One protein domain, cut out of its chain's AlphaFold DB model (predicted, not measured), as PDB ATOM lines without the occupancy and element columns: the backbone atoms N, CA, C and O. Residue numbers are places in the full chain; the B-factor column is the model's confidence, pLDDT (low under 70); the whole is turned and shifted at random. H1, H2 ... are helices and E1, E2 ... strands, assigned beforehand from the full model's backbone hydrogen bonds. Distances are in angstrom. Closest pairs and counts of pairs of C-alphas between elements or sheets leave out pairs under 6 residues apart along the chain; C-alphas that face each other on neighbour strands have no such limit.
ATOM      1  N   GLY A  11     248.274 194.066 114.507       88.94
ATOM      2  CA  GLY A  11     247.548 192.942 115.081       88.94
ATOM      3  C   GLY A  11     246.440 192.429 114.173       88.94
ATOM      4  O   GLY A  11     246.084 193.063 113.180       88.94
ATOM      5  N   ILE A  12     245.895 191.271 114.530       87.06
ATOM      6  CA  ILE A  12     244.715 190.687 113.887       87.06
ATOM      7  C   ILE A  12     243.494 191.130 114.694       87.06
ATOM      8  O   ILE A  12     243.444 190.936 115.907       87.06
ATOM      9  N   ILE A  13     242.530 191.754 114.023       88.00
ATOM     10  CA  ILE A  13     241.256 192.175 114.614       88.00
ATOM     11  C   ILE A  13     240.239 191.039 114.545       88.00
ATOM     12  O   ILE A  13     239.472 190.853 115.481       88.00
ATOM     13  N   TYR A  14     240.250 190.284 113.448       92.75
ATOM     14  CA  TYR A  14     239.265 189.248 113.163       92.75
ATOM     15  C   TYR A  14     239.873 188.150 112.300       92.75
ATOM     16  O   TYR A  14     240.668 188.449 111.410       92.75
ATOM     17  N   SER A  15     239.484 186.900 112.545       91.06
ATOM     18  CA  SER A  15     239.763 185.768 111.661       91.06
ATOM     19  C   SER A  15     238.711 184.679 111.878       91.06
ATOM     20  O   SER A  15     238.524 184.236 113.011       91.06
ATOM     21  N   ASP A  16     238.038 184.241 110.814       90.19
ATOM     22  CA  ASP A  16     237.083 183.114 110.838       90.19
ATOM     23  C   ASP A  16     237.511 181.943 109.929       90.19
ATOM     24  O   ASP A  16     236.743 181.015 109.667       90.19
ATOM     25  N   GLY A  17     238.750 181.988 109.433       85.12
ATOM     26  CA  GLY A  17     239.307 181.026 108.482       85.12
ATOM     27  C   GLY A  17     238.988 181.313 107.010       85.12
ATOM     28  O   GLY A  17     239.631 180.721 106.144       85.12
ATOM     29  N   LYS A  18     238.054 182.223 106.702       88.75
ATOM     30  CA  LYS A  18     237.771 182.701 105.333       88.75
ATOM     31  C   LYS A  18     238.157 184.162 105.142       88.75
ATOM     32  O   LYS A  18     238.657 184.541 104.083       88.75
ATOM     33  N   ILE A  19     237.903 184.962 106.169       92.81
ATOM     34  CA  ILE A  19     238.162 186.389 106.222       92.81
ATOM     35  C   ILE A  19     239.118 186.639 107.378       92.81
ATOM     36  O   ILE A  19     238.880 186.190 108.498       92.81
ATOM     37  N   GLU A  20     240.174 187.398 107.120       94.88
ATOM     38  CA  GLU A  20     241.073 187.896 108.152       94.88
ATOM     39  C   GLU A  20     241.223 189.410 108.027       94.88
ATOM     40  O   GLU A  20     241.474 189.927 106.940       94.88
ATOM     41  N   VAL A  21     241.067 190.127 109.139       95.38
ATOM     42  CA  VAL A  21     241.235 191.581 109.203       95.38
ATOM     43  C   VAL A  21     242.432 191.894 110.077       95.38
ATOM     44  O   VAL A  21     242.452 191.560 111.264       95.38
ATOM     45  N   ARG A  22     243.423 192.563 109.502       95.25
ATOM     46  CA  ARG A  22     244.660 192.971 110.164       95.25
ATOM     47  C   ARG A  22     244.768 194.479 110.179       95.25
ATOM     48  O   ARG A  22     244.256 195.160 109.297       95.25
ATOM     49  N   PHE A  23     245.495 195.000 111.153       93.88
ATOM     50  CA  PHE A  23     245.870 196.403 111.172       93.88
ATOM     51  C   PHE A  23     247.348 196.583 111.477       93.88
ATOM     52  O   PHE A  23     247.969 195.736 112.120       93.88
ATOM     53  N   ARG A  24     247.895 197.711 111.033       93.62
ATOM     54  CA  ARG A  24     249.218 198.212 111.399       93.62
ATOM     55  C   ARG A  24     249.209 199.738 111.383       93.62
ATOM     56  O   ARG A  24     248.712 200.330 110.436       93.62
ATOM     57  N   ILE A  25     249.783 200.376 112.398       90.81
ATOM     58  CA  ILE A  25     250.044 201.821 112.387       90.81
ATOM     59  C   ILE A  25     251.055 202.123 111.277       90.81
ATOM     60  O   ILE A  25     252.167 201.593 111.288       90.81
ATOM     61  N   GLU A  26     250.658 202.961 110.324       87.38
ATOM     62  CA  GLU A  26     251.433 203.303 109.134       87.38
ATOM     63  C   GLU A  26     251.106 204.738 108.677       87.38
ATOM     64  O   GLU A  26     250.249 204.942 107.818       87.38
ATOM     65  N   PRO A  27     251.761 205.754 109.270       83.06
ATOM     66  CA  PRO A  27     251.518 207.162 108.954       83.06
ATOM     67  C   PRO A  27     252.215 207.625 107.671       83.06
ATOM     68  O   PRO A  27     251.928 208.706 107.160       83.06
ATOM     69  N   GLU A  28     253.152 206.829 107.153       75.00
ATOM     70  CA  GLU A  28     253.853 207.110 105.906       75.00
ATOM     71  C   GLU A  28     252.808 207.187 104.779       75.00
ATOM     72  O   GLU A  28     252.130 206.203 104.491       75.00
ATOM     73  N   ASN A  29     252.666 208.366 104.159       70.38
ATOM     74  CA  ASN A  29     251.669 208.741 103.134       70.38
ATOM     75  C   ASN A  29     250.310 209.286 103.630       70.38
ATOM     76  O   ASN A  29     249.444 209.586 102.802       70.38
ATOM     77  N   ALA A  30     250.109 209.470 104.938       80.38
ATOM     78  CA  ALA A  30     248.914 210.126 105.465       80.38
ATOM     79  C   ALA A  30     249.099 211.650 105.528       80.38
ATOM     80  O   ALA A  30     249.914 212.173 106.287       80.38
ATOM     81  N   GLU A  31     248.305 212.383 104.749       80.44
ATOM     82  CA  GLU A  31     248.342 213.846 104.704       80.44
ATOM     83  C   GLU A  31     246.956 214.434 104.936       80.44
ATOM     84  O   GLU A  31     245.976 214.025 104.307       80.44
ATOM     85  N   PHE A  32     246.882 215.455 105.793       78.44
ATOM     86  CA  PHE A  32     245.670 216.250 105.935       78.44
ATOM     87  C   PHE A  32     245.456 217.085 104.666       78.44
ATOM     88  O   PHE A  32     246.244 217.978 104.356       78.44
ATOM     89  N   LYS A  33     244.380 216.799 103.928       70.94
ATOM     90  CA  LYS A  33     244.039 217.471 102.660       70.94
ATOM     91  C   LYS A  33     242.855 218.433 102.793       70.94
ATOM     92  O   LYS A  33     242.500 219.102 101.820       70.94
ATOM     93  N   GLY A  34     242.256 218.526 103.981       64.38
ATOM     94  CA  GLY A  34     241.133 219.410 104.271       64.38
ATOM     95  C   GLY A  34     241.501 220.888 104.124       64.38
ATOM     96  O   GLY A  34     242.344 221.413 104.847       64.38
ATOM     97  N   TYR A  44     221.293 216.431 104.816       86.75
ATOM     98  CA  TYR A  44     221.057 215.148 104.161       86.75
ATOM     99  C   TYR A  44     219.714 215.221 103.426       86.75
ATOM    100  O   TYR A  44     218.672 215.158 104.086       86.75
ATOM    101  N   PRO A  45     219.714 215.451 102.099       88.62
ATOM    102  CA  PRO A  45     218.490 215.710 101.343       88.62
ATOM    103  C   PRO A  45     217.562 214.492 101.297       88.62
ATOM    104  O   PRO A  45     216.343 214.645 101.260       88.62
ATOM    105  N   GLU A  46     218.119 213.280 101.358       92.00
ATOM    106  CA  GLU A  46     217.351 212.052 101.226       92.00
ATOM    107  C   GLU A  46     216.983 211.444 102.575       92.00
ATOM    108  O   GLU A  46     217.828 211.188 103.442       92.00
ATOM    109  N   LYS A  47     215.694 211.128 102.721       90.38
ATOM    110  CA  LYS A  47     215.172 210.323 103.831       90.38
ATOM    111  C   LYS A  47     215.326 208.834 103.527       90.38
ATOM    112  O   LYS A  47     215.147 208.391 102.390       90.38
ATOM    113  N   GLY A  48     215.575 208.042 104.561       88.75
ATOM    114  CA  GLY A  48     215.695 206.592 104.455       88.75
ATOM    115  C   GLY A  48     215.841 205.935 105.821       88.75
ATOM    116  O   GLY A  48     215.675 206.586 106.850       88.75
ATOM    117  N   THR A  49     216.172 204.648 105.819       91.81
ATOM    118  CA  THR A  49     216.390 203.861 107.038       91.81
ATOM    119  C   THR A  49     217.817 204.062 107.546       91.81
ATOM    120  O   THR A  49     218.648 203.163 107.461       91.81
ATOM    121  N   TYR A  50     218.126 205.263 108.028       94.81
ATOM    122  CA  TYR A  50     219.421 205.582 108.625       94.81
ATOM    123  C   TYR A  50     219.264 206.524 109.813       94.81
ATOM    124  O   TYR A  50     218.284 207.262 109.926       94.81
ATOM    125  N   SER A  51     220.275 206.511 110.666       96.19
ATOM    126  CA  SER A  51     220.430 207.414 111.795       96.19
ATOM    127  C   SER A  51     221.655 208.293 111.566       96.19
ATOM    128  O   SER A  51     222.654 207.860 110.987       96.19
ATOM    129  N   GLN A  52     221.569 209.548 111.997       95.12
ATOM    130  CA  GLN A  52     222.666 210.510 111.907       95.12
ATOM    131  C   GLN A  52     223.516 210.438 113.178       95.12
ATOM    132  O   GLN A  52     222.974 210.342 114.278       95.12
ATOM    133  N   GLY A  53     224.834 210.485 113.012       94.75
ATOM    134  CA  GLY A  53     225.812 210.544 114.095       94.75
ATOM    135  C   GLY A  53     226.567 211.868 114.067       94.75
ATOM    136  O   GLY A  53     225.956 212.933 113.981       94.75
ATOM    137  N   ASN A  54     227.899 211.822 114.131       92.88
ATOM    138  CA  ASN A  54     228.724 213.029 114.128       92.88
ATOM    139  C   ASN A  54     228.857 213.606 112.703       92.88
ATOM    140  O   ASN A  54     229.606 213.054 111.899       92.88
ATOM    141  N   PRO A  55     228.241 214.754 112.372       91.50
ATOM    142  CA  PRO A  55     228.245 215.282 111.009       91.50
ATOM    143  C   PRO A  55     229.649 215.661 110.494       91.50
ATOM    144  O   PRO A  55     229.823 215.801 109.285       91.50
ATOM    145  N   LEU A  56     230.638 215.825 111.378       91.56
ATOM    146  CA  LEU A  56     232.033 216.107 111.022       91.56
ATOM    147  C   LEU A  56     232.865 214.845 110.774       91.56
ATOM    148  O   LEU A  56     234.008 214.953 110.345       91.56
ATOM    149  N   SER A  57     232.313 213.665 111.051       95.06
ATOM    150  CA  SER A  57     233.025 212.406 110.881       95.06
ATOM    151  C   SER A  57     233.286 212.104 109.400       95.06
ATOM    152  O   SER A  57     232.405 212.322 108.558       95.06
ATOM    153  N   PRO A  58     234.475 211.579 109.061       96.44
ATOM    154  CA  PRO A  58     234.838 211.242 107.702       96.44
ATOM    155  C   PRO A  58     234.255 209.932 107.185       96.44
ATOM    156  O   PRO A  58     234.521 209.576 106.038       96.44
ATOM    157  N   VAL A  59     233.456 209.211 107.970       98.19
ATOM    158  CA  VAL A  59     232.954 207.889 107.583       98.19
ATOM    159  C   VAL A  59     231.443 207.771 107.720       98.19
ATOM    160  O   VAL A  59     230.854 208.212 108.706       98.19
ATOM    161  N   SER A  60     230.814 207.130 106.739       98.12
ATOM    162  CA  SER A  60     229.465 206.581 106.860       98.12
ATOM    163  C   SER A  60     229.504 205.055 106.839       98.12
ATOM    164  O   SER A  60     230.396 204.445 106.247       98.12
ATOM    165  N   VAL A  61     228.534 204.427 107.502       98.50
ATOM    166  CA  VAL A  61     228.402 202.968 107.543       98.50
ATOM    167  C   VAL A  61     227.118 202.557 106.834       98.50
ATOM    168  O   VAL A  61     226.023 203.002 107.180       98.50
ATOM    169  N   VAL A  62     227.248 201.694 105.833       98.25
ATOM    170  CA  VAL A  62     226.123 201.096 105.118       98.25
ATOM    171  C   VAL A  62     226.016 199.633 105.515       98.25
ATOM    172  O   VAL A  62     226.977 198.873 105.408       98.25
ATOM    173  N   ILE A  63     224.823 199.242 105.947       97.06
ATOM    174  CA  ILE A  63     224.520 197.886 106.395       97.06
ATOM    175  C   ILE A  63     223.442 197.327 105.460       97.06
ATOM    176  O   ILE A  63     222.266 197.647 105.625       97.06
ATOM    177  N   PRO A  64     223.794 196.549 104.422       94.81
ATOM    178  CA  PRO A  64     222.847 196.188 103.363       94.81
ATOM    179  C   PRO A  64     221.553 195.525 103.861       94.81
ATOM    180  O   PRO A  64     220.473 195.784 103.330       94.81
ATOM    181  N   MET A  65     221.647 194.718 104.919       93.56
ATOM    182  CA  MET A  65     220.502 194.111 105.599       93.56
ATOM    183  C   MET A  65     220.152 194.862 106.894       93.56
ATOM    184  O   MET A  65     221.055 195.308 107.593       93.56
ATOM    185  N   PRO A  66     218.862 195.005 107.258       92.25
ATOM    186  CA  PRO A  66     218.475 195.648 108.510       92.25
ATOM    187  C   PRO A  66     219.098 194.997 109.749       92.25
ATOM    188  O   PRO A  66     218.788 193.852 110.065       92.25
ATOM    189  N   ASP A  67     219.916 195.763 110.469       94.81
ATOM    190  CA  ASP A  67     220.537 195.373 111.736       94.81
ATOM    191  C   ASP A  67     220.664 196.614 112.628       94.81
ATOM    192  O   ASP A  67     221.422 197.540 112.337       94.81
ATOM    193  N   LYS A  68     219.867 196.666 113.696       95.25
ATOM    194  CA  LYS A  68     219.828 197.830 114.589       95.25
ATOM    195  C   LYS A  68     221.057 197.916 115.487       95.25
ATOM    196  O   LYS A  68     221.464 199.031 115.806       95.25
ATOM    197  N   ASP A  69     221.632 196.782 115.866       96.38
ATOM    198  CA  ASP A  69     222.756 196.736 116.796       96.38
ATOM    199  C   ASP A  69     224.029 197.189 116.079       96.38
ATOM    200  O   ASP A  69     224.759 198.037 116.590       96.38
ATOM    201  N   ALA A  70     224.224 196.748 114.831       96.62
ATOM    202  CA  ALA A  70     225.304 197.242 113.980       96.62
ATOM    203  C   ALA A  70     225.171 198.747 113.670       96.62
ATOM    204  O   ALA A  70     226.171 199.470 113.676       96.62
ATOM    205  N   ILE A  71     223.945 199.247 113.434       97.25
ATOM    206  CA  ILE A  71     223.696 200.691 113.271       97.25
ATOM    207  C   ILE A  71     224.113 201.440 114.539       97.25
ATOM    208  O   ILE A  71     224.827 202.437 114.449       97.25
ATOM    209  N   GLN A  72     223.680 200.971 115.711       97.44
ATOM    210  CA  GLN A  72     223.987 201.615 116.984       97.44
ATOM    211  C   GLN A  72     225.497 201.622 117.259       97.44
ATOM    212  O   GLN A  72     226.054 202.682 117.546       97.44
ATOM    213  N   ALA A  73     226.170 200.482 117.077       97.69
ATOM    214  CA  ALA A  73     227.615 200.351 117.256       97.69
ATOM    215  C   ALA A  73     228.398 201.324 116.357       97.69
ATOM    216  O   ALA A  73     229.278 202.042 116.829       97.69
ATOM    217  N   ALA A  74     228.028 201.432 115.075       98.06
ATOM    218  CA  ALA A  74     228.656 202.372 114.148       98.06
ATOM    219  C   ALA A  74     228.547 203.838 114.605       98.06
ATOM    220  O   ALA A  74     229.505 204.607 114.479       98.06
ATOM    221  N   LEU A  75     227.383 204.242 115.124       98.06
ATOM    222  CA  LEU A  75     227.160 205.606 115.607       98.06
ATOM    223  C   LEU A  75     227.946 205.884 116.887       98.06
ATOM    224  O   LEU A  75     228.577 206.936 116.989       98.06
ATOM    225  N   GLU A  76     227.949 204.942 117.831       97.62
ATOM    226  CA  GLU A  76     228.727 205.031 119.073       97.62
ATOM    227  C   GLU A  76     230.234 205.086 118.804       97.62
ATOM    228  O   GLU A  76     230.956 205.811 119.489       97.62
ATOM    229  N   ALA A  77     230.704 204.401 117.758       97.56
ATOM    230  CA  ALA A  77     232.085 204.479 117.290       97.56
ATOM    231  C   ALA A  77     232.436 205.813 116.604       97.56
ATOM    232  O   ALA A  77     233.613 206.096 116.377       97.56
ATOM    233  N   GLY A  78     231.439 206.649 116.290       97.12
ATOM    234  CA  GLY A  78     231.632 208.000 115.769       97.12
ATOM    235  C   GLY A  78     231.367 208.172 114.275       97.12
ATOM    236  O   GLY A  78     231.856 209.143 113.695       97.12
ATOM    237  N   ALA A  79     230.610 207.283 113.624       97.88
ATOM    238  CA  ALA A  79     230.213 207.467 112.226       97.88
ATOM    239  C   ALA A  79     229.345 208.727 112.020       97.88
ATOM    240  O   ALA A  79     228.592 209.145 112.902       97.88
ATOM    241  N   ALA A  80     229.409 209.323 110.825       96.75
ATOM    242  CA  ALA A  80     228.558 210.453 110.442       96.75
ATOM    243  C   ALA A  80     227.101 210.052 110.245       96.75
ATOM    244  O   ALA A  80     226.180 210.820 110.529       96.75
ATOM    245  N   MET A  81     226.904 208.836 109.755       96.25
ATOM    246  CA  MET A  81     225.615 208.185 109.629       96.25
ATOM    247  C   MET A  81     225.819 206.681 109.540       96.25
ATOM    248  O   MET A  81     226.847 206.215 109.040       96.25
ATOM    249  N   ALA A  82     224.812 205.943 109.983       98.00
ATOM    250  CA  ALA A  82     224.740 204.505 109.816       98.00
ATOM    251  C   ALA A  82     223.312 204.113 109.447       98.00
ATOM    252  O   ALA A  82     222.351 204.642 110.014       98.00
ATOM    253  N   GLY A  83     223.150 203.215 108.483       97.12
ATOM    254  CA  GLY A  83     221.818 202.830 108.041       97.12
ATOM    255  C   GLY A  83     221.787 201.670 107.075       97.12
ATOM    256  O   GLY A  83     222.814 201.229 106.554       97.12
ATOM    257  N   SER A  84     220.568 201.201 106.832       96.06
ATOM    258  CA  SER A  84     220.318 200.054 105.981       96.06
ATOM    259  C   SER A  84     219.934 200.436 104.568       96.06
ATOM    260  O   SER A  84     219.100 201.314 104.343       96.06
ATOM    261  N   VAL A  85     220.525 199.729 103.610       94.81
ATOM    262  CA  VAL A  85     220.337 199.979 102.181       94.81
ATOM    263  C   VAL A  85     220.072 198.649 101.507       94.81
ATOM    264  O   VAL A  85     221.006 197.934 101.186       94.81
ATOM    265  N   VAL A  86     218.804 198.302 101.297       89.81
ATOM    266  CA  VAL A  86     218.446 196.978 100.762       89.81
ATOM    267  C   VAL A  86     218.505 196.948  99.235       89.81
ATOM    268  O   VAL A  86     218.964 195.970  98.658       89.81
ATOM    269  N   THR A  87     218.057 198.007  98.558       90.94
ATOM    270  CA  THR A  87     217.926 198.008  97.095       90.94
ATOM    271  C   THR A  87     219.165 198.574  96.401       90.94
ATOM    272  O   THR A  87     219.756 199.550  96.856       90.94
ATOM    273  N   ALA A  88     219.543 197.979  95.265       91.38
ATOM    274  CA  ALA A  88     220.689 198.402  94.446       91.38
ATOM    275  C   ALA A  88     220.417 199.597  93.510       91.38
ATOM    276  O   ALA A  88     221.308 200.016  92.778       91.38
ATOM    277  N   ASN A  89     219.197 200.137  93.525       91.44
ATOM    278  CA  ASN A  89     218.787 201.321  92.770       91.44
ATOM    279  C   ASN A  89     218.594 202.513  93.722       91.44
ATOM    280  O   ASN A  89     219.577 203.052  94.218       91.44
ATOM    281  N   ILE A  90     217.351 202.872  94.057       91.56
ATOM    282  CA  ILE A  90     216.977 204.040  94.865       91.56
ATOM    283  C   ILE A  90     217.733 204.087  96.195       91.56
ATOM    284  O   ILE A  90     218.151 205.156  96.625       91.56
ATOM    285  N   GLY A  91     217.956 202.945  96.853       93.81
ATOM    286  CA  GLY A  91     218.764 202.895  98.070       93.81
ATOM    287  C   GLY A  91     220.188 203.418  97.850       93.81
ATOM    288  O   GLY A  91     220.661 204.258  98.612       93.81
ATOM    289  N   VAL A  92     220.846 202.969  96.780       96.62
ATOM    290  CA  VAL A  92     222.194 203.408  96.386       96.62
ATOM    291  C   VAL A  92     222.190 204.864  95.918       96.62
ATOM    292  O   VAL A  92     223.072 205.625  96.305       96.62
ATOM    293  N   GLU A  93     221.178 205.290  95.160       95.88
ATOM    294  CA  GLU A  93     221.013 206.692  94.747       95.88
ATOM    295  C   GLU A  93     220.950 207.628  95.960       95.88
ATOM    296  O   GLU A  93     221.632 208.652  96.001       95.88
ATOM    297  N   LYS A  94     220.214 207.238  97.006       95.44
ATOM    298  CA  LYS A  94     220.143 207.996  98.261       95.44
ATOM    299  C   LYS A  94     221.471 208.041  99.008       95.44
ATOM    300  O   LYS A  94     221.815 209.088  99.553       95.44
ATOM    301  N   VAL A  95     222.234 206.942  99.016       96.88
ATOM    302  CA  VAL A  95     223.599 206.925  99.577       96.88
ATOM    303  C   VAL A  95     224.486 207.925  98.841       96.88
ATOM    304  O   VAL A  95     225.186 208.701  99.492       96.88
ATOM    305  N   VAL A  96     224.426 207.955  97.508       97.50
ATOM    306  CA  VAL A  96     225.184 208.903  96.679       97.50
ATOM    307  C   VAL A  96     224.836 210.345  97.055       97.50
ATOM    308  O   VAL A  96     225.731 211.102  97.434       97.50
ATOM    309  N   LEU A  97     223.549 210.710  97.032       95.88
ATOM    310  CA  LEU A  97     223.084 212.079  97.294       95.88
ATOM    311  C   LEU A  97     223.373 212.551  98.732       95.88
ATOM    312  O   LEU A  97     223.843 213.672  98.945       95.88
ATOM    313  N   ASN A  98     223.173 211.690  99.736       95.44
ATOM    314  CA  ASN A  98     223.498 212.016 101.130       95.44
ATOM    315  C   ASN A  98     225.010 212.102 101.392       95.44
ATOM    316  O   ASN A  98     225.444 212.841 102.273       95.44
ATOM    317  N   THR A  99     225.829 211.384 100.623       96.00
ATOM    318  CA  THR A  99     227.291 211.459 100.738       96.00
ATOM    319  C   THR A  99     227.819 212.775 100.164       96.00
ATOM    320  O   THR A  99     228.558 213.495 100.833       96.00
ATOM    321  N   ILE A 100     227.425 213.142  98.941       95.56
ATOM    322  CA  ILE A 100     227.956 214.341  98.255       95.56
ATOM    323  C   ILE A 100     227.453 215.669  98.848       95.56
ATOM    324  O   ILE A 100     228.043 216.727  98.600       95.56
ATOM    325  N   SER A 101     226.395 215.617  99.656       93.94
ATOM    326  CA  SER A 101     225.878 216.744 100.441       93.94
ATOM    327  C   SER A 101     226.615 216.952 101.774       93.94
ATOM    328  O   SER A 101     226.518 218.027 102.366       93.94
ATOM    329  N   ASN A 102     227.438 215.994 102.214       93.75
ATOM    330  CA  ASN A 102     228.356 216.167 103.340       93.75
ATOM    331  C   ASN A 102     229.818 215.924 102.913       93.75
ATOM    332  O   ASN A 102     230.296 214.790 102.957       93.75
ATOM    333  N   PRO A 103     230.585 216.985 102.583       93.06
ATOM    334  CA  PRO A 103     231.990 216.872 102.181       93.06
ATOM    335  C   PRO A 103     232.927 216.296 103.246       93.06
ATOM    336  O   PRO A 103     234.085 216.029 102.923       93.06
ATOM    337  N   ASN A 104     232.485 216.167 104.505       93.12
ATOM    338  CA  ASN A 104     233.278 215.484 105.523       93.12
ATOM    339  C   ASN A 104     233.353 213.991 105.223       93.12
ATOM    340  O   ASN A 104     234.410 213.434 105.433       93.12
ATOM    341  N   ILE A 105     232.313 213.358 104.669       96.12
ATOM    342  CA  ILE A 105     232.309 211.914 104.407       96.12
ATOM    343  C   ILE A 105     233.294 211.595 103.273       96.12
ATOM    344  O   ILE A 105     233.090 211.990 102.122       96.12
ATOM    345  N   ARG A 106     234.363 210.874 103.620       97.12
ATOM    346  CA  ARG A 106     235.459 210.427 102.747       97.12
ATOM    347  C   ARG A 106     235.584 208.910 102.671       97.12
ATOM    348  O   ARG A 106     236.245 208.420 101.760       97.12
ATOM    349  N   TYR A 107     234.964 208.181 103.588       98.56
ATOM    350  CA  TYR A 107     234.966 206.726 103.634       98.56
ATOM    351  C   TYR A 107     233.543 206.199 103.739       98.56
ATOM    352  O   TYR A 107     232.689 206.807 104.385       98.56
ATOM    353  N   ILE A 108     233.315 205.035 103.140       98.75
ATOM    354  CA  ILE A 108     232.104 204.245 103.353       98.75
ATOM    355  C   ILE A 108     232.544 202.875 103.837       98.75
ATOM    356  O   ILE A 108     233.358 202.232 103.185       98.75
ATOM    357  N   ILE A 109     232.007 202.415 104.960       98.69
ATOM    358  CA  ILE A 109     232.204 201.042 105.428       98.69
ATOM    359  C   ILE A 109     230.950 200.245 105.082       98.69
ATOM    360  O   ILE A 109     229.850 200.622 105.482       98.69
ATOM    361  N   LEU A 110     231.114 199.146 104.348       98.38
ATOM    362  CA  LEU A 110     230.058 198.163 104.119       98.38
ATOM    363  C   LEU A 110     230.180 197.078 105.188       98.38
ATOM    364  O   LEU A 110     231.215 196.423 105.256       98.38
ATOM    365  N   PHE A 111     229.159 196.889 106.020       97.75
ATOM    366  CA  PHE A 111     229.208 195.943 107.141       97.75
ATOM    367  C   PHE A 111     227.992 195.014 107.171       97.75
ATOM    368  O   PHE A 111     226.899 195.389 106.748       97.75
ATOM    369  N   GLY A 112     228.176 193.800 107.692       94.62
ATOM    370  CA  GLY A 112     227.117 192.803 107.815       94.62
ATOM    371  C   GLY A 112     226.893 192.006 106.529       94.62
ATOM    372  O   GLY A 112     227.783 191.848 105.695       94.62
ATOM    373  N   LYS A 113     225.697 191.437 106.368       92.81
ATOM    374  CA  LYS A 113     225.372 190.566 105.226       92.81
ATOM    375  C   LYS A 113     224.763 191.370 104.086       92.81
ATOM    376  O   LYS A 113     223.913 192.223 104.328       92.81
ATOM    377  N   ASP A 114     225.149 191.046 102.854       91.56
ATOM    378  CA  ASP A 114     224.456 191.549 101.668       91.56
ATOM    379  C   ASP A 114     223.205 190.709 101.375       91.56
ATOM    380  O   ASP A 114     223.150 189.511 101.674       91.56
ATOM    381  N   SER A 115     222.182 191.345 100.814       87.25
ATOM    382  CA  SER A 115     220.929 190.672 100.470       87.25
ATOM    383  C   SER A 115     221.114 189.736  99.274       87.25
ATOM    384  O   SER A 115     221.824 190.052  98.314       87.25
ATOM    385  N   SER A 116     220.431 188.587  99.285       81.69
ATOM    386  CA  SER A 116     220.327 187.752  98.090       81.69
ATOM    387  C   SER A 116     219.456 188.466  97.050       81.69
ATOM    388  O   SER A 116     218.305 188.811  97.304       81.69
ATOM    389  N   GLY A 117     220.014 188.721  95.866       83.56
ATOM    390  CA  GLY A 117     219.310 189.371  94.757       83.56
ATOM    391  C   GLY A 117     219.665 190.846  94.586       83.56
ATOM    392  O   GLY A 117     220.273 191.200  93.578       83.56
ATOM    393  N   HIS A 118     219.308 191.726  95.528       86.69
ATOM    394  CA  HIS A 118     219.593 193.153  95.332       86.69
ATOM    395  C   HIS A 118     221.090 193.456  95.383       86.69
ATOM    396  O   HIS A 118     221.545 194.220  94.543       86.69
ATOM    397  N   MET A 119     221.847 192.841  96.297       92.94
ATOM    398  CA  MET A 119     223.303 193.010  96.399       92.94
ATOM    399  C   MET A 119     223.740 194.491  96.399       92.94
ATOM    400  O   MET A 119     224.536 194.948  95.568       92.94
ATOM    401  N   SER A 120     223.129 195.290  97.273       95.69
ATOM    402  CA  SER A 120     223.322 196.743  97.332       95.69
ATOM    403  C   SER A 120     224.727 197.115  97.800       95.69
ATOM    404  O   SER A 120     225.311 198.051  97.255       95.69
ATOM    405  N   GLY A 121     225.308 196.358  98.736       96.75
ATOM    406  CA  GLY A 121     226.692 196.545  99.168       96.75
ATOM    407  C   GLY A 121     227.665 196.292  98.017       96.75
ATOM    408  O   GLY A 121     228.484 197.153  97.689       96.75
ATOM    409  N   ASN A 122     227.497 195.172  97.306       96.56
ATOM    410  CA  ASN A 122     228.250 194.897  96.079       96.56
ATOM    411  C   ASN A 122     228.083 196.003  95.021       96.56
ATOM    412  O   ASN A 122     229.037 196.337  94.317       96.56
ATOM    413  N   THR A 123     226.887 196.582  94.914       98.00
ATOM    414  CA  THR A 123     226.613 197.682  93.983       98.00
ATOM    415  C   THR A 123     227.364 198.952  94.376       98.00
ATOM    416  O   THR A 123     228.023 199.536  93.523       98.00
ATOM    417  N   ILE A 124     227.343 199.359  95.647       98.38
ATOM    418  CA  ILE A 124     228.071 200.550  96.127       98.38
ATOM    419  C   ILE A 124     229.581 200.392  95.912       98.38
ATOM    420  O   ILE A 124     230.240 201.322  95.442       98.38
ATOM    421  N   LEU A 125     230.120 199.204  96.198       97.56
ATOM    422  CA  LEU A 125     231.535 198.897  95.992       97.56
ATOM    423  C   LEU A 125     231.948 199.066  94.522       97.56
ATOM    424  O   LEU A 125     232.945 199.721  94.215       97.56
ATOM    425  N   ASN A 126     231.166 198.501  93.600       98.38
ATOM    426  CA  ASN A 126     231.429 198.605  92.166       98.38
ATOM    427  C   ASN A 126     231.175 200.012  91.612       98.38
ATOM    428  O   ASN A 126     231.897 200.445  90.719       98.38
ATOM    429  N   LEU A 127     230.208 200.750  92.163       98.62
ATOM    430  CA  LEU A 127     229.948 202.136  91.781       98.62
ATOM    431  C   LEU A 127     231.167 203.017  92.045       98.62
ATOM    432  O   LEU A 127     231.566 203.789  91.176       98.62
ATOM    433  N   HIS A 128     231.784 202.883  93.223       98.44
ATOM    434  CA  HIS A 128     233.006 203.617  93.550       98.44
ATOM    435  C   HIS A 128     234.149 203.258  92.591       98.44
ATOM    436  O   HIS A 128     234.730 204.145  91.963       98.44
ATOM    437  N   ARG A 129     234.402 201.956  92.406       96.69
ATOM    438  CA  ARG A 129     235.515 201.441  91.591       96.69
ATOM    439  C   ARG A 129     235.369 201.759  90.102       96.69
ATOM    440  O   ARG A 129     236.291 202.298  89.492       96.69
ATOM    441  N   SER A 130     234.211 201.458  89.529       97.94
ATOM    442  CA  SER A 130     234.029 201.353  88.078       97.94
ATOM    443  C   SER A 130     233.026 202.356  87.508       97.94
ATOM    444  O   SER A 130     232.985 202.530  86.296       97.94
ATOM    445  N   GLY A 131     232.239 203.031  88.348       98.00
ATOM    446  CA  GLY A 131     231.194 203.944  87.891       98.00
ATOM    447  C   GLY A 131     230.020 203.221  87.227       98.00
ATOM    448  O   GLY A 131     229.632 202.118  87.629       98.00
ATOM    449  N   VAL A 132     229.427 203.872  86.228       98.12
ATOM    450  CA  VAL A 132     228.256 203.381  85.490       98.12
ATOM    451  C   VAL A 132     228.514 203.347  83.985       98.12
ATOM    452  O   VAL A 132     229.368 204.079  83.491       98.12
ATOM    453  N   ASP A 133     227.780 202.500  83.265       95.94
ATOM    454  CA  ASP A 133     227.768 202.479  81.799       95.94
ATOM    455  C   ASP A 133     226.841 203.561  81.202       95.94
ATOM    456  O   ASP A 133     226.203 204.332  81.928       95.94
ATOM    457  N   ASP A 134     226.725 203.593  79.871       92.31
ATOM    458  CA  ASP A 134     225.863 204.538  79.138       92.31
ATOM    459  C   ASP A 134     224.376 204.425  79.528       92.31
ATOM    460  O   ASP A 134     223.624 205.399  79.458       92.31
ATOM    461  N   ASN A 135     223.946 203.256  80.011       89.62
ATOM    462  CA  ASN A 135     222.591 203.019  80.501       89.62
ATOM    463  C   ASN A 135     222.429 203.373  81.987       89.62
ATOM    464  O   ASN A 135     221.363 203.134  82.560       89.62
ATOM    465  N   ARG A 136     223.446 203.963  82.627       94.00
ATOM    466  CA  ARG A 136     223.519 204.227  84.073       94.00
ATOM    467  C   ARG A 136     223.422 202.961  84.930       94.00
ATOM    468  O   ARG A 136     222.978 203.024  86.078       94.00
ATOM    469  N   LYS A 137     223.832 201.811  84.391       95.19
ATOM    470  CA  LYS A 137     223.981 200.566  85.147       95.19
ATOM    471  C   LYS A 137     225.352 200.538  85.815       95.19
ATOM    472  O   LYS A 137     226.359 200.811  85.167       95.19
ATOM    473  N   VAL A 138     225.412 200.175  87.094       97.75
ATOM    474  CA  VAL A 138     226.690 200.048  87.812       97.75
ATOM    475  C   VAL A 138     227.536 198.914  87.223       97.75
ATOM    476  O   VAL A 138     227.135 197.745  87.243       97.75
ATOM    477  N   ILE A 139     228.731 199.253  86.734       97.69
ATOM    478  CA  ILE A 139     229.627 198.314  86.048       97.69
ATOM    479  C   ILE A 139     230.182 197.298  87.052       97.69
ATOM    480  O   ILE A 139     230.830 197.668  88.024       97.69
ATOM    481  N   GLY A 140     229.952 196.006  86.806       96.19
ATOM    482  CA  GLY A 140     230.414 194.915  87.677       96.19
ATOM    483  C   GLY A 140     229.490 194.593  88.857       96.19
ATOM    484  O   GLY A 140     229.768 193.647  89.598       96.19
ATOM    485  N   SER A 141     228.380 195.327  89.026       95.75
ATOM    486  CA  SER A 141     227.375 194.983  90.036       95.75
ATOM    487  C   SER A 141     226.688 193.654  89.706       95.75
ATOM    488  O   SER A 141     226.278 193.404  88.570       95.75
ATOM    489  N   LYS A 142     226.536 192.815  90.735       93.56
ATOM    490  CA  LYS A 142     225.776 191.558  90.702       93.56
ATOM    491  C   LYS A 142     224.316 191.730  91.132       93.56
ATOM    492  O   LYS A 142     223.574 190.751  91.152       93.56
ATOM    493  N   GLY A 143     223.909 192.948  91.489       89.50
ATOM    494  CA  GLY A 143     222.530 193.250  91.844       89.50
ATOM    495  C   GLY A 143     221.584 193.061  90.662       89.50
ATOM    496  O   GLY A 143     221.958 193.298  89.515       89.50
ATOM    497  N   LEU A 144     220.341 192.659  90.937       85.81
ATOM    498  CA  LEU A 144     219.327 192.438  89.895       85.81
ATOM    499  C   LEU A 144     219.013 193.707  89.084       85.81
ATOM    500  O   LEU A 144     218.801 193.637  87.876       85.81
ATOM    501  N   THR A 145     218.961 194.868  89.745       87.19
ATOM    502  CA  THR A 145     218.486 196.130  89.147       87.19
ATOM    503  C   THR A 145     219.389 197.317  89.520       87.19
ATOM    504  O   THR A 145     218.927 198.247  90.183       87.19
ATOM    505  N   PRO A 146     220.685 197.315  89.161       92.81
ATOM    506  CA  PRO A 146     221.648 198.296  89.651       92.81
ATOM    507  C   PRO A 146     221.706 199.524  88.727       92.81
ATOM    508  O   PRO A 146     222.775 199.895  88.244       92.81
ATOM    509  N   TYR A 147     220.547 200.115  88.425       93.62
ATOM    510  CA  TYR A 147     220.418 201.293  87.564       93.62
ATOM    511  C   TYR A 147     220.226 202.553  88.414       93.62
ATOM    512  O   TYR A 147     219.298 202.607  89.220       93.62
ATOM    513  N   LEU A 148     221.071 203.565  88.206       94.31
ATOM    514  CA  LEU A 148     221.025 204.850  88.918       94.31
ATOM    515  C   LEU A 148     220.432 205.943  88.016       94.31
ATOM    516  O   LEU A 148     221.103 206.899  87.621       94.31
ATOM    517  N   LYS A 149     219.178 205.749  87.592       91.19
ATOM    518  CA  LYS A 149     218.511 206.591  86.585       91.19
ATOM    519  C   LYS A 149     218.012 207.938  87.122       91.19
ATOM    520  O   LYS A 149     217.718 208.834  86.327       91.19
ATOM    521  N   ASN A 150     217.950 208.110  88.434       92.56
ATOM    522  CA  ASN A 150     217.439 209.316  89.083       92.56
ATOM    523  C   ASN A 150     218.559 210.260  89.541       92.56
ATOM    524  O   ASN A 150     218.280 211.358  90.025       92.56
ATOM    525  N   VAL A 151     219.821 209.852  89.361       92.38
ATOM    526  CA  VAL A 151     221.018 210.631  89.694       92.38
ATOM    527  C   VAL A 151     221.759 211.023  88.410       92.38
ATOM    528  O   VAL A 151     221.812 210.264  87.435       92.38
ATOM    529  N   SER A 152     222.306 212.241  88.379       92.44
ATOM    530  CA  SER A 152     223.102 212.721  87.246       92.44
ATOM    531  C   SER A 152     224.490 212.075  87.230       92.44
ATOM    532  O   SER A 152     225.041 211.721  88.273       92.44
ATOM    533  N   ILE A 153     225.096 211.979  86.042       94.75
ATOM    534  CA  ILE A 153     226.492 211.534  85.903       94.75
ATOM    535  C   ILE A 153     227.436 212.429  86.720       94.75
ATOM    536  O   ILE A 153     228.333 211.920  87.381       94.75
ATOM    537  N   GLU A 154     227.192 213.743  86.762       95.62
ATOM    538  CA  GLU A 154     227.979 214.676  87.579       95.62
ATOM    539  C   GLU A 154     227.949 214.316  89.073       95.62
ATOM    540  O   GLU A 154     228.990 214.320  89.728       95.62
ATOM    541  N   ALA A 155     226.779 213.974  89.617       95.75
ATOM    542  CA  ALA A 155     226.643 213.579  91.016       95.75
ATOM    543  C   ALA A 155     227.299 212.214  91.300       95.75
ATOM    544  O   ALA A 155     227.920 212.042  92.352       95.75
ATOM    545  N   ILE A 156     227.216 211.266  90.357       97.62
ATOM    546  CA  ILE A 156     227.902 209.967  90.444       97.62
ATOM    547  C   ILE A 156     229.423 210.161  90.461       97.62
ATOM    548  O   ILE A 156     230.099 209.658  91.357       97.62
ATOM    549  N   GLU A 157     229.970 210.936  89.526       98.00
ATOM    550  CA  GLU A 157     231.410 211.202  89.480       98.00
ATOM    551  C   GLU A 157     231.866 212.006  90.697       98.00
ATOM    552  O   GLU A 157     232.897 211.699  91.294       98.00
ATOM    553  N   ARG A 158     231.051 212.956  91.172       97.25
ATOM    554  CA  ARG A 158     231.321 213.657  92.428       97.25
ATOM    555  C   ARG A 158     231.432 212.696  93.612       97.25
ATOM    556  O   ARG A 158     232.325 212.865  94.442       97.25
ATOM    557  N   PHE A 159     230.544 211.712  93.715       98.25
ATOM    558  CA  PHE A 159     230.613 210.688  94.757       98.25
ATOM    559  C   PHE A 159     231.916 209.889  94.675       98.25
ATOM    560  O   PHE A 159     232.603 209.733  95.686       98.25
ATOM    561  N   ARG A 160     232.290 209.454  93.467       98.19
ATOM    562  CA  ARG A 160     233.519 208.688  93.221       98.19
ATOM    563  C   ARG A 160     234.780 209.480  93.555       98.19
ATOM    564  O   ARG A 160     235.686 208.938  94.174       98.19
ATOM    565  N   GLU A 161     234.822 210.763  93.202       97.38
ATOM    566  CA  GLU A 161     235.938 211.654  93.537       97.38
ATOM    567  C   GLU A 161     236.030 211.955  95.042       97.38
ATOM    568  O   GLU A 161     237.125 212.127  95.585       97.38
ATOM    569  N   GLN A 162     234.884 212.087  95.718       96.62
ATOM    570  CA  GLN A 162     234.829 212.476  97.125       96.62
ATOM    571  C   GLN A 162     235.268 211.345  98.060       96.62
ATOM    572  O   GLN A 162     235.992 211.601  99.034       96.62
ATOM    573  N   ILE A 163     234.846 210.114  97.769       98.06
ATOM    574  CA  ILE A 163     235.161 208.932  98.571       98.06
ATOM    575  C   ILE A 163     236.568 208.426  98.246       98.06
ATOM    576  O   ILE A 163     236.877 208.059  97.117       98.06
ATOM    577  N   ILE A 164     237.424 208.371  99.266       96.94
ATOM    578  CA  ILE A 164     238.774 207.803  99.184       96.94
ATOM    579  C   ILE A 164     238.690 206.282  99.069       96.94
ATOM    580  O   ILE A 164     239.373 205.692  98.235       96.94
ATOM    581  N   ALA A 165     237.859 205.650  99.902       97.50
ATOM    582  CA  ALA A 165     237.697 204.204  99.900       97.50
ATOM    583  C   ALA A 165     236.303 203.767 100.360       97.50
ATOM    584  O   ALA A 165     235.732 204.327 101.302       97.50
ATOM    585  N   VAL A 166     235.810 202.708  99.718       98.44
ATOM    586  CA  VAL A 166     234.719 201.873 100.218       98.44
ATOM    587  C   VAL A 166     235.346 200.622 100.835       98.44
ATOM    588  O   VAL A 166     235.914 199.801 100.119       98.44
ATOM    589  N   VAL A 167     235.284 200.499 102.160       98.19
ATOM    590  CA  VAL A 167     235.876 199.392 102.921       98.19
ATOM    591  C   VAL A 167     234.861 198.256 103.019       98.19
ATOM    592  O   VAL A 167     233.825 198.394 103.671       98.19
ATOM    593  N   ASP A 168     235.155 197.132 102.369       97.12
ATOM    594  CA  ASP A 168     234.280 195.960 102.341       97.12
ATOM    595  C   ASP A 168     234.511 195.044 103.558       97.12
ATOM    596  O   ASP A 168     235.343 194.129 103.540       97.12
ATOM    597  N   LEU A 169     233.742 195.272 104.625       96.88
ATOM    598  CA  LEU A 169     233.628 194.387 105.790       96.88
ATOM    599  C   LEU A 169     232.386 193.483 105.705       96.88
ATOM    600  O   LEU A 169     231.978 192.908 106.713       96.88
ATOM    601  N   MET A 170     231.788 193.299 104.521       94.88
ATOM    602  CA  MET A 170     230.620 192.427 104.385       94.88
ATOM    603  C   MET A 170     230.970 190.969 104.715       94.88
ATOM    604  O   MET A 170     232.088 190.505 104.497       94.88
ATOM    605  N   GLY A 171     230.018 190.222 105.267       92.62
ATOM    606  CA  GLY A 171     230.222 188.854 105.753       92.62
ATOM    607  C   GLY A 171     230.867 188.756 107.140       92.62
ATOM    608  O   GLY A 171     230.886 187.663 107.693       92.62
ATOM    609  N   ILE A 172     231.331 189.872 107.712       93.38
ATOM    610  CA  ILE A 172     231.746 189.963 109.115       93.38
ATOM    611  C   ILE A 172     230.537 190.405 109.944       93.38
ATOM    612  O   ILE A 172     229.820 191.329 109.557       93.38
ATOM    613  N   ASP A 173     230.326 189.739 111.076       88.94
ATOM    614  CA  ASP A 173     229.235 189.989 112.029       88.94
ATOM    615  C   ASP A 173     229.817 190.181 113.442       88.94
ATOM    616  O   ASP A 173     229.513 189.460 114.389       88.94
ATOM    617  N   ASP A 174     230.789 191.092 113.540       93.62
ATOM    618  CA  ASP A 174     231.504 191.420 114.774       93.62
ATOM    619  C   ASP A 174     231.611 192.944 114.921       93.62
ATOM    620  O   ASP A 174     232.297 193.630 114.154       93.62
ATOM    621  N   SER A 175     230.914 193.477 115.925       92.88
ATOM    622  CA  SER A 175     230.861 194.915 116.199       92.88
ATOM    623  C   SER A 175     232.202 195.489 116.663       92.88
ATOM    624  O   SER A 175     232.446 196.677 116.467       92.88
ATOM    625  N   GLU A 176     233.115 194.691 117.230       93.25
ATOM    626  CA  GLU A 176     234.448 195.182 117.603       93.25
ATOM    627  C   GLU A 176     235.267 195.546 116.354       93.25
ATOM    628  O   GLU A 176     235.984 196.552 116.341       93.25
ATOM    629  N   VAL A 177     235.113 194.768 115.278       95.50
ATOM    630  CA  VAL A 177     235.737 195.044 113.976       95.50
ATOM    631  C   VAL A 177     235.196 196.343 113.397       95.50
ATOM    632  O   VAL A 177     235.978 197.201 112.979       95.50
ATOM    633  N   LEU A 178     233.870 196.507 113.422       97.19
ATOM    634  CA  LEU A 178     233.199 197.720 112.962       97.19
ATOM    635  C   LEU A 178     233.677 198.952 113.738       97.19
ATOM    636  O   LEU A 178     234.090 199.941 113.132       97.19
ATOM    637  N   ASN A 179     233.694 198.861 115.070       96.38
ATOM    638  CA  ASN A 179     234.110 199.943 115.957       96.38
ATOM    639  C   ASN A 179     235.554 200.373 115.688       96.38
ATOM    640  O   ASN A 179     235.837 201.568 115.601       96.38
ATOM    641  N   LYS A 180     236.474 199.417 115.509       96.31
ATOM    642  CA  LYS A 180     237.869 199.722 115.166       96.31
ATOM    643  C   LYS A 180     237.993 200.348 113.784       96.31
ATOM    644  O   LYS A 180     238.692 201.345 113.648       96.31
ATOM    645  N   ALA A 181     237.304 199.812 112.777       97.44
ATOM    646  CA  ALA A 181     237.357 200.351 111.421       97.44
ATOM    647  C   ALA A 181     236.859 201.804 111.365       97.44
ATOM    648  O   ALA A 181     237.549 202.655 110.807       97.44
ATOM    649  N   VAL A 182     235.727 202.113 112.012       98.12
ATOM    650  CA  VAL A 182     235.240 203.495 112.177       98.12
ATOM    651  C   VAL A 182     236.274 204.330 112.936       98.12
ATOM    652  O   VAL A 182     236.700 205.378 112.449       98.12
ATOM    653  N   GLY A 183     236.755 203.837 114.079       96.94
ATOM    654  CA  GLY A 183     237.732 204.521 114.926       96.94
ATOM    655  C   GLY A 183     239.065 204.833 114.237       96.94
ATOM    656  O   GLY A 183     239.704 205.827 114.579       96.94
ATOM    657  N   PHE A 184     239.490 204.041 113.252       96.62
ATOM    658  CA  PHE A 184     240.695 204.312 112.466       96.62
ATOM    659  C   PHE A 184     240.508 205.458 111.469       96.62
ATOM    660  O   PHE A 184     241.463 206.173 111.186       96.62
ATOM    661  N   THR A 185     239.290 205.694 110.978       96.75
ATOM    662  CA  THR A 185     239.019 206.801 110.043       96.75
ATOM    663  C   THR A 185     238.994 208.176 110.706       96.75
ATOM    664  O   THR A 185     239.079 209.171 110.004       96.75
ATOM    665  N   ILE A 186     238.893 208.260 112.036       94.62
ATOM    666  CA  ILE A 186     238.775 209.538 112.767       94.62
ATOM    667  C   ILE A 186     240.091 210.002 113.412       94.62
ATOM    668  O   ILE A 186     240.110 210.971 114.167       94.62
ATOM    669  N   GLN A 187     241.193 209.290 113.163       91.81
ATOM    670  CA  GLN A 187     242.497 209.593 113.754       91.81
ATOM    671  C   GLN A 187     243.232 210.693 112.988       91.81
ATOM    672  O   GLN A 187     243.103 210.814 111.773       91.81
ATOM    673  N   GLU A 188     244.095 211.445 113.673       89.81
ATOM    674  CA  GLU A 188     245.022 212.353 112.991       89.81
ATOM    675  C   GLU A 188     245.953 211.585 112.027       89.81
ATOM    676  O   GLU A 188     246.345 210.459 112.339       89.81
ATOM    677  N   PRO A 189     246.409 212.194 110.913       90.44
ATOM    678  CA  PRO A 189     247.280 211.531 109.934       90.44
ATOM    679  C   PRO A 189     248.539 210.877 110.529       90.44
ATOM    680  O   PRO A 189     248.958 209.809 110.094       90.44
ATOM    681  N   LYS A 190     249.117 211.463 111.587       90.25
ATOM    682  CA  LYS A 190     250.291 210.907 112.290       90.25
ATOM    683  C   LYS A 190     250.030 209.550 112.967       90.25
ATOM    684  O   LYS A 190     250.976 208.855 113.318       90.25
ATOM    685  N   ASN A 191     248.759 209.202 113.153       92.19
ATOM    686  CA  ASN A 191     248.279 207.960 113.748       92.19
ATOM    687  C   ASN A 191     247.583 207.065 112.708       92.19
ATOM    688  O   ASN A 191     246.829 206.175 113.102       92.19
ATOM    689  N   ALA A 192     247.775 207.309 111.405       93.69
ATOM    690  CA  ALA A 192     247.067 206.559 110.376       93.69
ATOM    691  C   ALA A 192     247.320 205.053 110.489       93.69
ATOM    692  O   ALA A 192     248.407 204.597 110.861       93.69
ATOM    693  N   VAL A 193     246.290 204.281 110.160       94.81
ATOM    694  CA  VAL A 193     246.289 202.828 110.303       94.81
ATOM    695  C   VAL A 193     246.072 202.196 108.939       94.81
ATOM    696  O   VAL A 193     245.057 202.437 108.288       94.81
ATOM    697  N   ARG A 194     247.002 201.338 108.520       95.44
ATOM    698  CA  ARG A 194     246.767 200.400 107.428       95.44
ATOM    699  C   ARG A 194     245.858 199.283 107.931       95.44
ATOM    700  O   ARG A 194     246.263 198.517 108.802       95.44
ATOM    701  N   LEU A 195     244.658 199.183 107.374       95.88
ATOM    702  CA  LEU A 195     243.734 198.065 107.536       95.88
ATOM    703  C   LEU A 195     243.893 197.133 106.329       95.88
ATOM    704  O   LEU A 195     243.720 197.578 105.200       95.88
ATOM    705  N   GLU A 196     244.224 195.865 106.551       96.44
ATOM    706  CA  GLU A 196     244.300 194.829 105.515       96.44
ATOM    707  C   GLU A 196     243.171 193.820 105.733       96.44
ATOM    708  O   GLU A 196     242.986 193.316 106.840       96.44
ATOM    709  N   ILE A 197     242.414 193.529 104.680       96.38
ATOM    710  CA  ILE A 197     241.316 192.566 104.669       96.38
ATOM    711  C   ILE A 197     241.696 191.467 103.681       96.38
ATOM    712  O   ILE A 197     241.824 191.714 102.483       96.38
ATOM    713  N   VAL A 198     241.884 190.250 104.183       94.88
ATOM    714  CA  VAL A 198     242.225 189.068 103.389       94.88
ATOM    715  C   VAL A 198     240.983 188.199 103.249       94.88
ATOM    716  O   VAL A 198     240.429 187.765 104.255       94.88
ATOM    717  N   ARG A 199     240.544 187.938 102.014       93.56
ATOM    718  CA  ARG A 199     239.382 187.093 101.691       93.56
ATOM    719  C   ARG A 199     239.756 186.094 100.613       93.56
ATOM    720  O   ARG A 199     240.189 186.495  99.534       93.56
ATOM    721  N   ASP A 200     239.611 184.805 100.906       87.81
ATOM    722  CA  ASP A 200     239.910 183.717  99.960       87.81
ATOM    723  C   ASP A 200     241.300 183.861  99.292       87.81
ATOM    724  O   ASP A 200     241.473 183.629  98.097       87.81
ATOM    725  N   GLY A 201     242.299 184.310 100.062       83.69
ATOM    726  CA  GLY A 201     243.674 184.523  99.591       83.69
ATOM    727  C   GLY A 201     243.940 185.855  98.875       83.69
ATOM    728  O   GLY A 201     245.095 186.146  98.574       83.69
ATOM    729  N   ASN A 202     242.923 186.691  98.647       91.19
ATOM    730  CA  ASN A 202     243.084 188.036  98.093       91.19
ATOM    731  C   ASN A 202     243.128 189.068  99.221       91.19
ATOM    732  O   ASN A 202     242.207 189.130 100.033       91.19
ATOM    733  N   ALA A 203     244.185 189.877  99.262       93.00
ATOM    734  CA  ALA A 203     244.339 190.950 100.237       93.00
ATOM    735  C   ALA A 203     243.993 192.305  99.607       93.00
ATOM    736  O   ALA A 203     244.518 192.663  98.553       93.00
ATOM    737  N   GLU A 204     243.146 193.073 100.282       94.88
ATOM    738  CA  GLU A 204     242.901 194.483  99.992       94.88
ATOM    739  C   GLU A 204     243.326 195.312 101.202       94.88
ATOM    740  O   GLU A 204     243.093 194.909 102.340       94.88
ATOM    741  N   SER A 205     243.973 196.457 100.979       94.62
ATOM    742  CA  SER A 205     244.439 197.297 102.083       94.62
ATOM    743  C   SER A 205     244.078 198.762 101.905       94.62
ATOM    744  O   SER A 205     244.090 199.297 100.797       94.62
ATOM    745  N   PHE A 206     243.790 199.412 103.028       94.94
ATOM    746  CA  PHE A 206     243.353 200.798 103.112       94.94
ATOM    747  C   PHE A 206     244.161 201.521 104.180       94.94
ATOM    748  O   PHE A 206     244.402 200.959 105.243       94.94
ATOM    749  N   VAL A 207     244.544 202.771 103.933       95.38
ATOM    750  CA  VAL A 207     245.144 203.634 104.959       95.38
ATOM    751  C   VAL A 207     244.053 204.561 105.487       95.38
ATOM    752  O   VAL A 207     243.538 205.409 104.756       95.38
ATOM    753  N   LEU A 208     243.663 204.347 106.740       96.12
ATOM    754  CA  LEU A 208     242.541 205.009 107.396       96.12
ATOM    755  C   LEU A 208     243.054 206.051 108.394       96.12
ATOM    756  O   LEU A 208     243.925 205.764 109.216       96.12
ATOM    757  N   PHE A 209     242.530 207.265 108.265       95.62
ATOM    758  CA  PHE A 209     242.757 208.440 109.109       95.62
ATOM    759  C   PHE A 209     241.730 209.504 108.710       95.62
ATOM    760  O   PHE A 209     241.013 209.300 107.734       95.62
ATOM    761  N   ASP A 210     241.669 210.639 109.404       94.69
ATOM    762  CA  ASP A 210     240.847 211.780 109.002       94.69
ATOM    763  C   ASP A 210     241.625 212.669 108.007       94.69
ATOM    764  O   ASP A 210     242.550 213.394 108.397       94.69
ATOM    765  N   PRO A 211     241.287 212.644 106.703       92.88
ATOM    766  CA  PRO A 211     241.943 213.469 105.690       92.88
ATOM    767  C   PRO A 211     241.380 214.899 105.636       92.88
ATOM    768  O   PRO A 211     241.848 215.706 104.826       92.88
ATOM    769  N   GLY A 212     240.345 215.202 106.423       90.62
ATOM    770  CA  GLY A 212     239.542 216.410 106.344       90.62
ATOM    771  C   GLY A 212     238.556 216.441 105.168       90.62
ATOM    772  O   GLY A 212     238.443 215.523 104.345       90.62
ATOM    773  N   ARG A 213     237.835 217.565 105.073       90.00
ATOM    774  CA  ARG A 213     236.777 217.801 104.076       90.00
ATOM    775  C   ARG A 213     237.273 217.691 102.638       90.00
ATOM    776  O   ARG A 213     238.370 218.136 102.299       90.00
ATOM    777  N   PHE A 214     236.411 217.181 101.768       92.12
ATOM    778  CA  PHE A 214     236.608 217.237 100.328       92.12
ATOM    779  C   PHE A 214     236.587 218.686  99.816       92.12
ATOM    780  O   PHE A 214     235.797 219.512 100.267       92.12
ATOM    781  N   GLY A 215     237.464 219.003  98.862       89.44
ATOM    782  CA  GLY A 215     237.790 220.389  98.495       89.44
ATOM    783  C   GLY A 215     236.752 221.148  97.657       89.44
ATOM    784  O   GLY A 215     236.998 222.300  97.311       89.44
ATOM    785  N   LYS A 216     235.619 220.531  97.300       89.94
ATOM    786  CA  LYS A 216     234.540 221.156  96.514       89.94
ATOM    787  C   LYS A 216     233.294 221.358  97.391       89.94
ATOM    788  O   LYS A 216     233.033 220.562  98.292       89.94
ATOM    789  N   LYS A 217     232.481 222.380  97.088       89.94
ATOM    790  CA  LYS A 217     231.224 222.673  97.811       89.94
ATOM    791  C   LYS A 217     230.281 221.452  97.866       89.94
ATOM    792  O   LYS A 217     230.336 220.637  96.934       89.94
ATOM    793  N   PRO A 218     229.445 221.318  98.916       90.94
ATOM    794  CA  PRO A 218     228.397 220.298  98.977       90.94
ATOM    795  C   PRO A 218     227.437 220.378  97.781       90.94
ATOM    796  O   PRO A 218     227.121 221.479  97.327       90.94
TER     797      PRO A 218
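This is residues 11 to 34 and 44 to 218 of the 474 residues of an uncharacterized protein of archaeon (UniProt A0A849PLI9). A five-stranded sheet forms the core, with H1 and H5 over one face and H2 and H3 over the other; a second, twisted sheet of four strands stands at one end, and H5 packs on both sheets. H4 packs on H2 and H3. The printed part has 199 residues, with five named helices and nine named strands in the order E1 E2 E3 E4 H1 E5 H2 E6 H3 H4 E7 H5 E8 E9; the class is mixed, helices and strands. The larger sheet is mixed, in the order E3 E5 E4 E6 E7; the smaller is antiparallel, E1 E2 E8 E9. The whole is compact, with a radius of gyration of the C-alphas of 15.6 A and spans of 43 by 39 by 29 A.

The larger sheet has E3, residues 50 to 52, E5, 81 to 84, E4, 59 to 63, E6, 107 to 112, 16.5 A from first to last C-alpha, and E7, 165 to 170, 14.5 A. C-alpha 107 is at (234.966, 206.726, 103.634). The helices are H1, 68 to 76, H2, 90 to 100, 15.4 A, H3, 120 to 130, 14.9 A, H4, 153 to 162, 14.0 A, and H5, 175 to 185, 15.7 A. The smaller sheet has E1, 11 to 15, from (247.548, 192.942, 115.081), E2, 19 to 25, 20.4 A, E8, 193 to 199, 19.2 A, and E9, 202 to 208, 19.4 A, ending at (242.541, 205.009, 107.396).

E4 and E6 are parallel, with N 62 and O 109 2.8 A apart; E6 and E7 are parallel, with N 167 and O 108 2.8 A apart. Helices on both faces make three layers. E4, H1, E5 and E6, H3 H4, E7 are strand-helix-strand units, parallel neighbours joined through helices, with right-handed crossovers; E5, H2, E6 is a split one, E4 between its strands, also right-handed. H1 touches H5 at Ala 74 and Asn 179, C-alphas 6.2 A apart. H4, not on the sheet, touches H2 at Ile 100 and Phe 159, C-alphas 5.7 A apart, at a steep tilt of 58 degrees. H5 has a height of 9.4 A over the larger sheet and 8.7 A over the smaller. E8 and E9 form a hairpin, with N 195 and O 206 2.8 A apart. Every O i to N i+4 pair is within hydrogen-bond range in H1, H2, H3 and H4; in H5, 6 of 7 are.

The C-alphas of Gly 11 and Asn 135, the two farthest apart, are 43.8 A apart. Residues 35 to 43 are not printed; C-alphas 34 and 44 are 20.5 A apart across this cut. The link from H3 to H4, residues 131 to 152, is long. The mean pLDDT of the printed part is 93.5; residue 34 is under 70.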